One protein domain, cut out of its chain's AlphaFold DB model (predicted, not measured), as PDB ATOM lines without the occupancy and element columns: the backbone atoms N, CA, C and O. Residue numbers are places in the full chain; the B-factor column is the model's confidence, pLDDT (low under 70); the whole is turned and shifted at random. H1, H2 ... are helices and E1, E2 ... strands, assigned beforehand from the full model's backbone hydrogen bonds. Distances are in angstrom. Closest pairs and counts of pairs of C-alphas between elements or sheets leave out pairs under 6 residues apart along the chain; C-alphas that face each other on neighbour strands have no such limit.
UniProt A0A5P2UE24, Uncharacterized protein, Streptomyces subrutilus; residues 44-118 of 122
ATOM      1  N   VAL A  44     -23.445  82.493 142.225       81.06
ATOM      2  CA  VAL A  44     -22.345  81.524 142.197       81.06
ATOM      3  C   VAL A  44     -22.889  80.182 141.740       81.06
ATOM      4  O   VAL A  44     -23.810  79.630 142.345       81.06
ATOM      5  N   ARG A  45     -22.289  79.629 140.692       83.19
ATOM      6  CA  ARG A  45     -22.507  78.257 140.252       83.19
ATOM      7  C   ARG A  45     -21.240  77.460 140.522       83.19
ATOM      8  O   ARG A  45     -20.190  77.767 139.971       83.19
ATOM      9  N   ALA A  46     -21.367  76.434 141.352       86.81
ATOM     10  CA  ALA A  46     -20.293  75.504 141.661       86.81
ATOM     11  C   ALA A  46     -20.601  74.132 141.053       86.81
ATOM     12  O   ALA A  46     -21.749  73.679 141.088       86.81
ATOM     13  N   ARG A  47     -19.588  73.470 140.497       85.00
ATOM     14  CA  ARG A  47     -19.658  72.057 140.103       85.00
ATOM     15  C   ARG A  47     -18.480  71.340 140.727       85.00
ATOM     16  O   ARG A  47     -17.356  71.811 140.614       85.00
ATOM     17  N   PHE A  48     -18.753  70.221 141.379       84.50
ATOM     18  CA  PHE A  48     -17.731  69.394 141.993       84.50
ATOM     19  C   PHE A  48     -17.688  68.045 141.278       84.50
ATOM     20  O   PHE A  48     -18.740  67.467 141.001       84.50
ATOM     21  N   ARG A  49     -16.485  67.583 140.944       85.62
ATOM     22  CA  ARG A  49     -16.221  66.247 140.406       85.62
ATOM     23  C   ARG A  49     -15.253  65.542 141.341       85.62
ATOM     24  O   ARG A  49     -14.206  66.108 141.645       85.62
ATOM     25  N   LEU A  50     -15.609  64.344 141.782       83.38
ATOM     26  CA  LEU A  50     -14.723  63.508 142.586       83.38
ATOM     27  C   LEU A  50     -13.542  63.029 141.737       83.38
ATOM     28  O   LEU A  50     -13.673  62.842 140.529       83.38
ATOM     29  N   SER A  51     -12.391  62.871 142.379       80.62
ATOM     30  CA  SER A  51     -11.187  62.294 141.788       80.62
ATOM     31  C   SER A  51     -10.505  61.409 142.822       80.62
ATOM     32  O   SER A  51     -10.504  61.730 144.012       80.62
ATOM     33  N   GLU A  52      -9.892  60.325 142.360       75.44
ATOM     34  CA  GLU A  52      -9.057  59.451 143.191       75.44
ATOM     35  C   GLU A  52      -7.723  60.108 143.564       75.44
ATOM     36  O   GLU A  52      -7.060  59.692 144.509       75.44
ATOM     37  N   ILE A  53      -7.338  61.173 142.851       74.38
ATOM     38  CA  ILE A  53      -6.151  61.965 143.172       74.38
ATOM     39  C   ILE A  53      -6.445  62.788 144.433       74.38
ATOM     40  O   ILE A  53      -7.385  63.588 144.399       74.38
ATOM     41  N   PRO A  54      -5.655  62.656 145.515       69.38
ATOM     42  CA  PRO A  54      -5.870  63.408 146.745       69.38
ATOM     43  C   PRO A  54      -5.773  64.923 146.535       69.38
ATOM     44  O   PRO A  54      -4.891  65.421 145.836       69.38
ATOM     45  N   GLY A  55      -6.647  65.667 147.216       72.38
ATOM     46  CA  GLY A  55      -6.642  67.130 147.223       72.38
ATOM     47  C   GLY A  55      -7.693  67.783 146.319       72.38
ATOM     48  O   GLY A  55      -8.134  67.241 145.309       72.38
ATOM     49  N   VAL A  56      -8.129  68.986 146.707       72.75
ATOM     50  CA  VAL A  56      -9.147  69.746 145.967       72.75
ATOM     51  C   VAL A  56      -8.467  70.760 145.055       72.75
ATOM     52  O   VAL A  56      -7.952  71.778 145.518       72.75
ATOM     53  N   THR A  57      -8.512  70.517 143.749       79.81
ATOM     54  CA  THR A  57      -8.124  71.515 142.749       79.81
ATOM     55  C   THR A  57      -9.320  72.408 142.462       79.81
ATOM     56  O   THR A  57     -10.394  71.920 142.110       79.81
ATOM     57  N   VAL A  58      -9.146  73.722 142.579       68.81
ATOM     58  CA  VAL A  58     -10.210  74.675 142.253       68.81
ATOM     59  C   VAL A  58      -9.842  75.455 141.003       68.81
ATOM     60  O   VAL A  58      -8.824  76.141 140.982       68.81
ATOM     61  N   ALA A  59     -10.687  75.376 139.978       73.19
ATOM     62  CA  ALA A  59     -10.602  76.244 138.812       73.19
ATOM     63  C   ALA A  59     -11.505  77.468 139.030       73.19
ATOM     64  O   ALA A  59     -12.739  77.330 139.018       73.19
ATOM     65  N   PRO A  60     -10.937  78.668 139.243       59.00
ATOM     66  CA  PRO A  60     -11.719  79.887 139.140       59.00
ATOM     67  C   PRO A  60     -12.109  80.110 137.679       59.00
ATOM     68  O   PRO A  60     -11.249  80.160 136.802       59.00
ATOM     69  N   ALA A  61     -13.395  80.308 137.399       58.75
ATOM     70  CA  ALA A  61     -13.764  81.050 136.203       58.75
ATOM     71  C   ALA A  61     -13.420  82.533 136.415       58.75
ATOM     72  O   ALA A  61     -13.444  83.027 137.548       58.75
ATOM     73  N   ALA A  62     -13.075  83.221 135.325       54.16
ATOM     74  CA  ALA A  62     -12.643  84.617 135.328       54.16
ATOM     75  C   ALA A  62     -13.504  85.493 136.262       54.16
ATOM     76  O   ALA A  62     -14.728  85.519 136.145       54.16
ATOM     77  N   GLY A  63     -12.855  86.192 137.201       54.22
ATOM     78  CA  GLY A  63     -13.507  87.107 138.150       54.22
ATOM     79  C   GLY A  63     -13.671  86.600 139.592       54.22
ATOM     80  O   GLY A  63     -14.154  87.352 140.437       54.22
ATOM     81  N   ALA A  64     -13.254  85.372 139.923       57.69
ATOM     82  CA  ALA A  64     -13.290  84.855 141.297       57.69
ATOM     83  C   ALA A  64     -11.944  85.057 142.028       57.69
ATOM     84  O   ALA A  64     -11.106  84.162 142.067       57.69
ATOM     85  N   GLY A  65     -11.733  86.228 142.636       57.69
ATOM     86  CA  GLY A  65     -10.497  86.562 143.372       57.69
ATOM     87  C   GLY A  65     -10.300  85.846 144.722       57.69
ATOM     88  O   GLY A  65      -9.281  86.041 145.373       57.69
ATOM     89  N   CYS A  66     -11.251  85.020 145.168       60.28
ATOM     90  CA  CYS A  66     -11.234  84.381 146.490       60.28
ATOM     91  C   CYS A  66     -11.587  82.886 146.409       60.28
ATOM     92  O   CYS A  66     -12.655  82.435 146.815       60.28
ATOM     93  N   VAL A  67     -10.651  82.102 145.873       65.50
ATOM     94  CA  VAL A  67     -10.809  80.664 145.590       65.50
ATOM     95  C   VAL A  67     -10.523  79.780 146.816       65.50
ATOM     96  O   VAL A  67     -11.166  78.750 147.029       65.50
ATOM     97  N   THR A  68      -9.609  80.221 147.681       75.62
ATOM     98  CA  THR A  68      -9.168  79.544 148.913       75.62
ATOM     99  C   THR A  68     -10.300  79.121 149.861       75.62
ATOM    100  O   THR A  68     -10.318  77.962 150.283       75.62
ATOM    101  N   PRO A  69     -11.282  79.981 150.201       77.44
ATOM    102  CA  PRO A  69     -12.361  79.594 151.110       77.44
ATOM    103  C   PRO A  69     -13.301  78.536 150.517       77.44
ATOM    104  O   PRO A  69     -13.851  77.721 151.256       77.44
ATOM    105  N   ALA A  70     -13.476  78.517 149.193       79.31
ATOM    106  CA  ALA A  70     -14.281  77.504 148.524       79.31
ATOM    107  C   ALA A  70     -13.567  76.144 148.491       79.31
ATOM    108  O   ALA A  70     -14.200  75.125 148.766       79.31
ATOM    109  N   ALA A  71     -12.249  76.139 148.252       77.69
ATOM    110  CA  ALA A  71     -11.405  74.946 148.345       77.69
ATOM    111  C   ALA A  71     -11.465  74.323 149.750       77.69
ATOM    112  O   ALA A  71     -11.766  73.140 149.902       77.69
ATOM    113  N   ALA A  72     -11.259  75.141 150.788       83.56
ATOM    114  CA  ALA A  72     -11.295  74.697 152.180       83.56
ATOM    115  C   ALA A  72     -12.680  74.166 152.584       83.56
ATOM    116  O   ALA A  72     -12.784  73.168 153.299       83.56
ATOM    117  N   ALA A  73     -13.755  74.809 152.117       84.38
ATOM    118  CA  ALA A  73     -15.114  74.355 152.379       84.38
ATOM    119  C   ALA A  73     -15.426  73.008 151.708       84.38
ATOM    120  O   ALA A  73     -16.111  72.188 152.318       84.38
ATOM    121  N   ALA A  74     -14.921  72.775 150.493       80.88
ATOM    122  CA  ALA A  74     -15.056  71.493 149.805       80.88
ATOM    123  C   ALA A  74     -14.244  70.386 150.496       80.88
ATOM    124  O   ALA A  74     -14.792  69.325 150.772       80.88
ATOM    125  N   ALA A  75     -12.986  70.657 150.866       81.94
ATOM    126  CA  ALA A  75     -12.141  69.699 151.585       81.94
ATOM    127  C   ALA A  75     -12.745  69.289 152.940       81.94
ATOM    128  O   ALA A  75     -12.779  68.105 153.270       81.94
ATOM    129  N   ARG A  76     -13.297  70.248 153.700       84.88
ATOM    130  CA  ARG A  76     -14.020  69.938 154.945       84.88
ATOM    131  C   ARG A  76     -15.245  69.062 154.703       84.88
ATOM    132  O   ARG A  76     -15.430  68.100 155.431       84.88
ATOM    133  N   ALA A  77     -16.045  69.363 153.678       84.25
ATOM    134  CA  ALA A  77     -17.233  68.572 153.359       84.25
ATOM    135  C   ALA A  77     -16.892  67.120 152.972       84.25
ATOM    136  O   ALA A  77     -17.623  66.208 153.340       84.25
ATOM    137  N   LEU A  78     -15.773  66.895 152.273       80.75
ATOM    138  CA  LEU A  78     -15.278  65.542 151.989       80.75
ATOM    139  C   LEU A  78     -14.814  64.827 153.262       80.75
ATOM    140  O   LEU A  78     -15.160  63.667 153.464       80.75
ATOM    141  N   GLY A  79     -14.080  65.521 154.136       83.62
ATOM    142  CA  GLY A  79     -13.660  64.982 155.431       83.62
ATOM    143  C   GLY A  79     -14.843  64.583 156.319       83.62
ATOM    144  O   GLY A  79     -14.850  63.485 156.865       83.62
ATOM    145  N   GLU A  80     -15.875  65.428 156.396       85.81
ATOM    146  CA  GLU A  80     -17.126  65.151 157.122       85.81
ATOM    147  C   GLU A  80     -17.887  63.943 156.545       85.81
ATOM    148  O   GLU A  80     -18.547  63.222 157.289       85.81
ATOM    149  N   ALA A  81     -17.763  63.683 155.240       81.88
ATOM    150  CA  ALA A  81     -18.356  62.527 154.568       81.88
ATOM    151  C   ALA A  81     -17.490  61.247 154.635       81.88
ATOM    152  O   ALA A  81     -17.857  60.240 154.034       81.88
ATOM    153  N   GLY A  82     -16.336  61.273 155.316       83.50
ATOM    154  CA  GLY A  82     -15.397  60.141 155.379       83.50
ATOM    155  C   GLY A  82     -14.535  59.953 154.121       83.50
ATOM    156  O   GLY A  82     -13.779  58.989 154.019       83.50
ATOM    157  N   LEU A  83     -14.597  60.891 153.175       79.00
ATOM    158  CA  LEU A  83     -13.904  60.856 151.884       79.00
ATOM    159  C   LEU A  83     -12.716  61.825 151.837       79.00
ATOM    160  O   LEU A  83     -12.329  62.287 150.772       79.00
ATOM    161  N   GLY A  84     -12.116  62.146 152.987       78.06
ATOM    162  CA  GLY A  84     -10.971  63.065 153.066       78.06
ATOM    163  C   GLY A  84      -9.695  62.560 152.377       78.06
ATOM    164  O   GLY A  84      -8.774  63.343 152.161       78.06
ATOM    165  N   HIS A  85      -9.644  61.270 152.030       75.44
ATOM    166  CA  HIS A  85      -8.588  60.674 151.210       75.44
ATOM    167  C   HIS A  85      -8.805  60.911 149.707       75.44
ATOM    168  O   HIS A  85      -7.852  60.835 148.936       75.44
ATOM    169  N   LEU A  86     -10.042  61.214 149.298       77.88
ATOM    170  CA  LEU A  86     -10.373  61.576 147.929       77.88
ATOM    171  C   LEU A  86     -10.182  63.074 147.723       77.88
ATOM    172  O   LEU A  86     -10.387  63.899 148.619       77.88
ATOM    173  N   GLY A  87      -9.801  63.425 146.504       80.31
ATOM    174  CA  GLY A  87      -9.783  64.800 146.056       80.31
ATOM    175  C   GLY A  87     -10.942  65.112 145.128       80.31
ATOM    176  O   GLY A  87     -11.987  64.454 145.096       80.31
ATOM    177  N   GLY A  88     -10.758  66.167 144.350       84.38
ATOM    178  CA  GLY A  88     -11.715  66.504 143.315       84.38
ATOM    179  C   GLY A  88     -11.471  67.849 142.669       84.38
ATOM    180  O   GLY A  88     -10.706  68.686 143.149       84.38
ATOM    181  N   HIS A  89     -12.166  68.052 141.560       84.94
ATOM    182  CA  HIS A  89     -12.140  69.293 140.815       84.94
ATOM    183  C   HIS A  89     -13.380  70.124 141.140       84.94
ATOM    184  O   HIS A  89     -14.512  69.714 140.860       84.94
ATOM    185  N   LEU A  90     -13.163  71.304 141.719       83.31
ATOM    186  CA  LEU A  90     -14.200  72.294 141.973       83.31
ATOM    187  C   LEU A  90     -14.118  73.399 140.918       83.31
ATOM    188  O   LEU A  90     -13.182  74.193 140.893       83.31
ATOM    189  N   GLU A  91     -15.137  73.488 140.077       84.88
ATOM    190  CA  GLU A  91     -15.307  74.588 139.135       84.88
ATOM    191  C   GLU A  91     -16.230  75.643 139.756       84.88
ATOM    192  O   GLU A  91     -17.356  75.327 140.164       84.88
ATOM    193  N   LEU A  92     -15.778  76.898 139.807       84.94
ATOM    194  CA  LEU A  92     -16.565  78.026 140.312       84.94
ATOM    195  C   LEU A  92     -16.809  79.044 139.206       84.94
ATOM    196  O   LEU A  92     -15.871  79.642 138.691       84.94
ATOM    197  N   ARG A  93     -18.081  79.290 138.892       85.25
ATOM    198  CA  ARG A  93     -18.517  80.354 137.985       85.25
ATOM    199  C   ARG A  93     -19.303  81.402 138.748       85.25
ATOM    200  O   ARG A  93     -20.276  81.071 139.425       85.25
ATOM    201  N   THR A  94     -18.894  82.652 138.624       82.88
ATOM    202  CA  THR A  94     -19.523  83.791 139.289       82.88
ATOM    203  C   THR A  94     -20.158  84.687 138.230       82.88
ATOM    204  O   THR A  94     -19.612  84.863 137.145       82.88
ATOM    205  N   TYR A  95     -21.349  85.205 138.511       82.06
ATOM    206  CA  TYR A  95     -22.103  86.058 137.596       82.06
ATOM    207  C   TYR A  95     -22.596  87.295 138.338       82.06
ATOM    208  O   TYR A  95     -23.055  87.193 139.478       82.06
ATOM    209  N   GLY A  96     -22.552  88.446 137.671       79.94
ATOM    210  CA  GLY A  96     -22.926  89.723 138.271       79.94
ATOM    211  C   GLY A  96     -21.825  90.274 139.177       79.94
ATOM    212  O   GLY A  96     -20.643  90.155 138.868       79.94
ATOM    213  N   SER A  97     -22.222  90.906 140.280       76.06
ATOM    214  CA  SER A  97     -21.290  91.522 141.231       76.06
ATOM    215  C   SER A  97     -20.345  90.498 141.872       76.06
ATOM    216  O   SER A  97     -20.639  89.302 141.907       76.06
ATOM    217  N   ALA A  98     -19.228  90.968 142.436       78.00
ATOM    218  CA  ALA A  98     -18.288  90.112 143.157       78.00
ATOM    219  C   ALA A  98     -19.002  89.359 144.306       78.00
ATOM    220  O   ALA A  98     -19.599  90.000 145.180       78.00
ATOM    221  N   PRO A  99     -18.982  88.013 144.320       76.44
ATOM    222  CA  PRO A  99     -19.659  87.235 145.350       76.44
ATOM    223  C   PRO A  99     -18.909  87.302 146.676       76.44
ATOM    224  O   PRO A  99     -17.680  87.392 146.719       76.44
ATOM    225  N   ARG A 100     -19.646  87.197 147.784       82.69
ATOM    226  CA  ARG A 100     -19.024  87.113 149.105       82.69
ATOM    227  C   ARG A 100     -18.393  85.739 149.298       82.69
ATOM    228  O   ARG A 100     -18.914  84.718 148.850       82.69
ATOM    229  N   THR A 101     -17.324  85.702 150.085       83.00
ATOM    230  CA  THR A 101     -16.629  84.475 150.497       83.00
ATOM    231  C   THR A 101     -17.570  83.393 151.046       83.00
ATOM    232  O   THR A 101     -17.419  82.212 150.736       83.00
ATOM    233  N   VAL A 102     -18.577  83.789 151.832       84.31
ATOM    234  CA  VAL A 102     -19.560  82.863 152.421       84.31
ATOM    235  C   VAL A 102     -20.432  82.201 151.349       84.31
ATOM    236  O   VAL A 102     -20.741  81.014 151.459       84.31
ATOM    237  N   ASP A 103     -20.788  82.932 150.292       85.06
ATOM    238  CA  ASP A 103     -21.614  82.412 149.199       85.06
ATOM    239  C   ASP A 103     -20.839  81.387 148.367       85.06
ATOM    240  O   ASP A 103     -21.383  80.338 148.018       85.06
ATOM    241  N   LEU A 104     -19.545  81.634 148.136       82.75
ATOM    242  CA  LEU A 104     -18.639  80.686 147.482       82.75
ATOM    243  C   LEU A 104     -18.488  79.393 148.293       82.75
ATOM    244  O   LEU A 104     -18.644  78.300 147.749       82.75
ATOM    245  N   ALA A 105     -18.256  79.503 149.604       86.00
ATOM    246  CA  ALA A 105     -18.148  78.347 150.493       86.00
ATOM    247  C   ALA A 105     -19.456  77.536 150.553       86.00
ATOM    248  O   ALA A 105     -19.440  76.303 150.504       86.00
ATOM    249  N   ARG A 106     -20.609  78.216 150.610       86.19
ATOM    250  CA  ARG A 106     -21.929  77.566 150.603       86.19
ATOM    251  C   ARG A 106     -22.209  76.879 149.265       86.19
ATOM    252  O   ARG A 106     -22.744  75.769 149.264       86.19
ATOM    253  N   ALA A 107     -21.844  77.503 148.146       88.25
ATOM    254  CA  ALA A 107     -21.970  76.908 146.820       88.25
ATOM    255  C   ALA A 107     -21.087  75.657 146.678       88.25
ATOM    256  O   ALA A 107     -21.572  74.631 146.206       88.25
ATOM    257  N   ALA A 108     -19.841  75.710 147.161       85.19
ATOM    258  CA  ALA A 108     -18.921  74.574 147.162       85.19
ATOM    259  C   ALA A 108     -19.480  73.381 147.955       85.19
ATOM    260  O   ALA A 108     -19.574  72.281 147.416       85.19
ATOM    261  N   ARG A 109     -19.959  73.603 149.188       86.50
ATOM    262  CA  ARG A 109     -20.587  72.546 150.005       86.50
ATOM    263  C   ARG A 109     -21.794  71.912 149.319       86.50
ATOM    264  O   ARG A 109     -21.927  70.694 149.309       86.50
ATOM    265  N   ARG A 110     -22.664  72.731 148.716       85.31
ATOM    266  CA  ARG A 110     -23.825  72.232 147.961       85.31
ATOM    267  C   ARG A 110     -23.408  71.406 146.748       85.31
ATOM    268  O   ARG A 110     -24.057  70.407 146.465       85.31
ATOM    269  N   ALA A 111     -22.352  71.808 146.044       87.56
ATOM    270  CA  ALA A 111     -21.843  71.065 144.899       87.56
ATOM    271  C   ALA A 111     -21.250  69.709 145.308       87.56
ATOM    272  O   ALA A 111     -21.538  68.722 144.640       87.56
ATOM    273  N   VAL A 112     -20.500  69.646 146.417       85.00
ATOM    274  CA  VAL A 112     -20.000  68.378 146.982       85.00
ATOM    275  C   VAL A 112     -21.170  67.480 147.376       85.00
ATOM    276  O   VAL A 112     -21.255  66.356 146.900       85.00
ATOM    277  N   ALA A 113     -22.133  67.992 148.148       86.75
ATOM    278  CA  ALA A 113     -23.312  67.218 148.538       86.75
ATOM    279  C   ALA A 113     -24.103  66.699 147.324       86.75
ATOM    280  O   ALA A 113     -24.540  65.554 147.315       86.75
ATOM    281  N   ALA A 114     -24.254  67.512 146.274       85.81
ATOM    282  CA  ALA A 114     -24.920  67.097 145.042       85.81
ATOM    283  C   ALA A 114     -24.128  66.042 144.253       85.81
ATOM    284  O   ALA A 114     -24.741  65.193 143.612       85.81
ATOM    285  N   ALA A 115     -22.794  66.098 144.282       84.69
ATOM    286  CA  ALA A 115     -21.933  65.092 143.669       84.69
ATOM    287  C   ALA A 115     -21.963  63.767 144.440       84.69
ATOM    288  O   ALA A 115     -21.896  62.723 143.818       84.69
ATOM    289  N   LEU A 116     -22.113  63.802 145.766       82.00
ATOM    290  CA  LEU A 116     -22.267  62.597 146.591       82.00
ATOM    291  C   LEU A 116     -23.668  61.985 146.471       82.00
ATOM    292  O   LEU A 116     -23.818  60.769 146.468       82.00
ATOM    293  N   ALA A 117     -24.701  62.824 146.360       83.00
ATOM    294  CA  ALA A 117     -26.085  62.380 146.197       83.00
ATOM    295  C   ALA A 117     -26.381  61.810 144.801       83.00
ATOM    296  O   ALA A 117     -27.391  61.136 144.615       83.00
ATOM    297  N   ARG A 118     -25.532  62.104 143.812       69.19
ATOM    298  CA  ARG A 118     -25.536  61.420 142.522       69.19
ATOM    299  C   ARG A 118     -24.479  60.328 142.603       69.19
ATOM    300  O   ARG A 118     -23.309  60.662 142.437       69.19
TER     301      ARG A 118
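Overview. This is residues 44 to 118 of the 122 residues of an uncharacterized protein of Streptomyces subrutilus (UniProt A0A5P2UE24). A narrow sheet of three strands is covered on one face by two helices, H1 and H2, which pack against each other and run the same way, while the other face of the sheet is bare. H2 packs mainly on the E1 side of the sheet and H1 on the E2 and E3 side. The printed part has 75 residues with two named helices and three named strands, along the chain E1, E2, H1, E3, H2; the sheet is mixed, in the order E1, E3, E2, and the class is mixed, helices and strands. It is compact, with a radius of gyration of the C-alphas of 11.3 A, yet elongated in outline, spanning 35 by 19 by 18 A.

Arrangement. Start with E1, residues 44 to 51, an edge strand, and set it beside the inner strand E3, residues 87 to 95: they are antiparallel at 166 degrees, and N 47 and O 91, 2.9 A apart, are within hydrogen-bond range. On the other side of E3 look for E2, residues 56 to 60, parallel to E3 at 21 degrees, with N 59 and O 90 within range at 2.9 A. E1 and E2 are apart. H1, residues 68 to 80, is on the sheet at a height of 9.6 A and runs slantwise to the strands, at 42 degrees to E3 on the local plane; its closest C-alphas to E2 are those of Ala 71 and Val 56, 6.1 A apart. E2, H1 and E3 form a strand-helix-strand unit, two parallel neighbour strands with a helix between, and its crossover is left-handed. H2, residues 101 to 117, is on the same face at a height of 7.1 A, slantwise at 45 degrees to E1 on the local plane; its closest C-alphas to E1 are those of Ala 111 and Phe 48, 5.3 A apart. This makes two layers, helices on one face of a sheet. H1 and H2 touch, closest at the C-alphas of Ala 70 and Ala 105, 4.4 A apart, at a steep tilt of 36 degrees, only just beyond shallow. In both helices every O i to N i+4 pair is within hydrogen-bond range.

Along the chain. Find C-alpha 44 at (-22.345, 81.524, 142.197); from there E1 runs 22.2 A to residue 51. E2 covers 12.5 A from residue 56 to 60. H1 begins at C-alpha 68, (-9.168, 79.544, 148.913), and runs 18.4 A to residue 80. E3 runs 26.0 A from residue 87 to 95. H2 runs 24.4 A from residue 101 to C-alpha 117 at (-26.085, 62.380, 146.197).

Size, cuts and confidence. The two C-alphas farthest apart are those of Gly 82 and Gly 96, 35.0 A. The printed part has no cut and no long link. Its mean pLDDT is 79.0; look for values under 70 at residues 54, 58, 60 to 67 and 118.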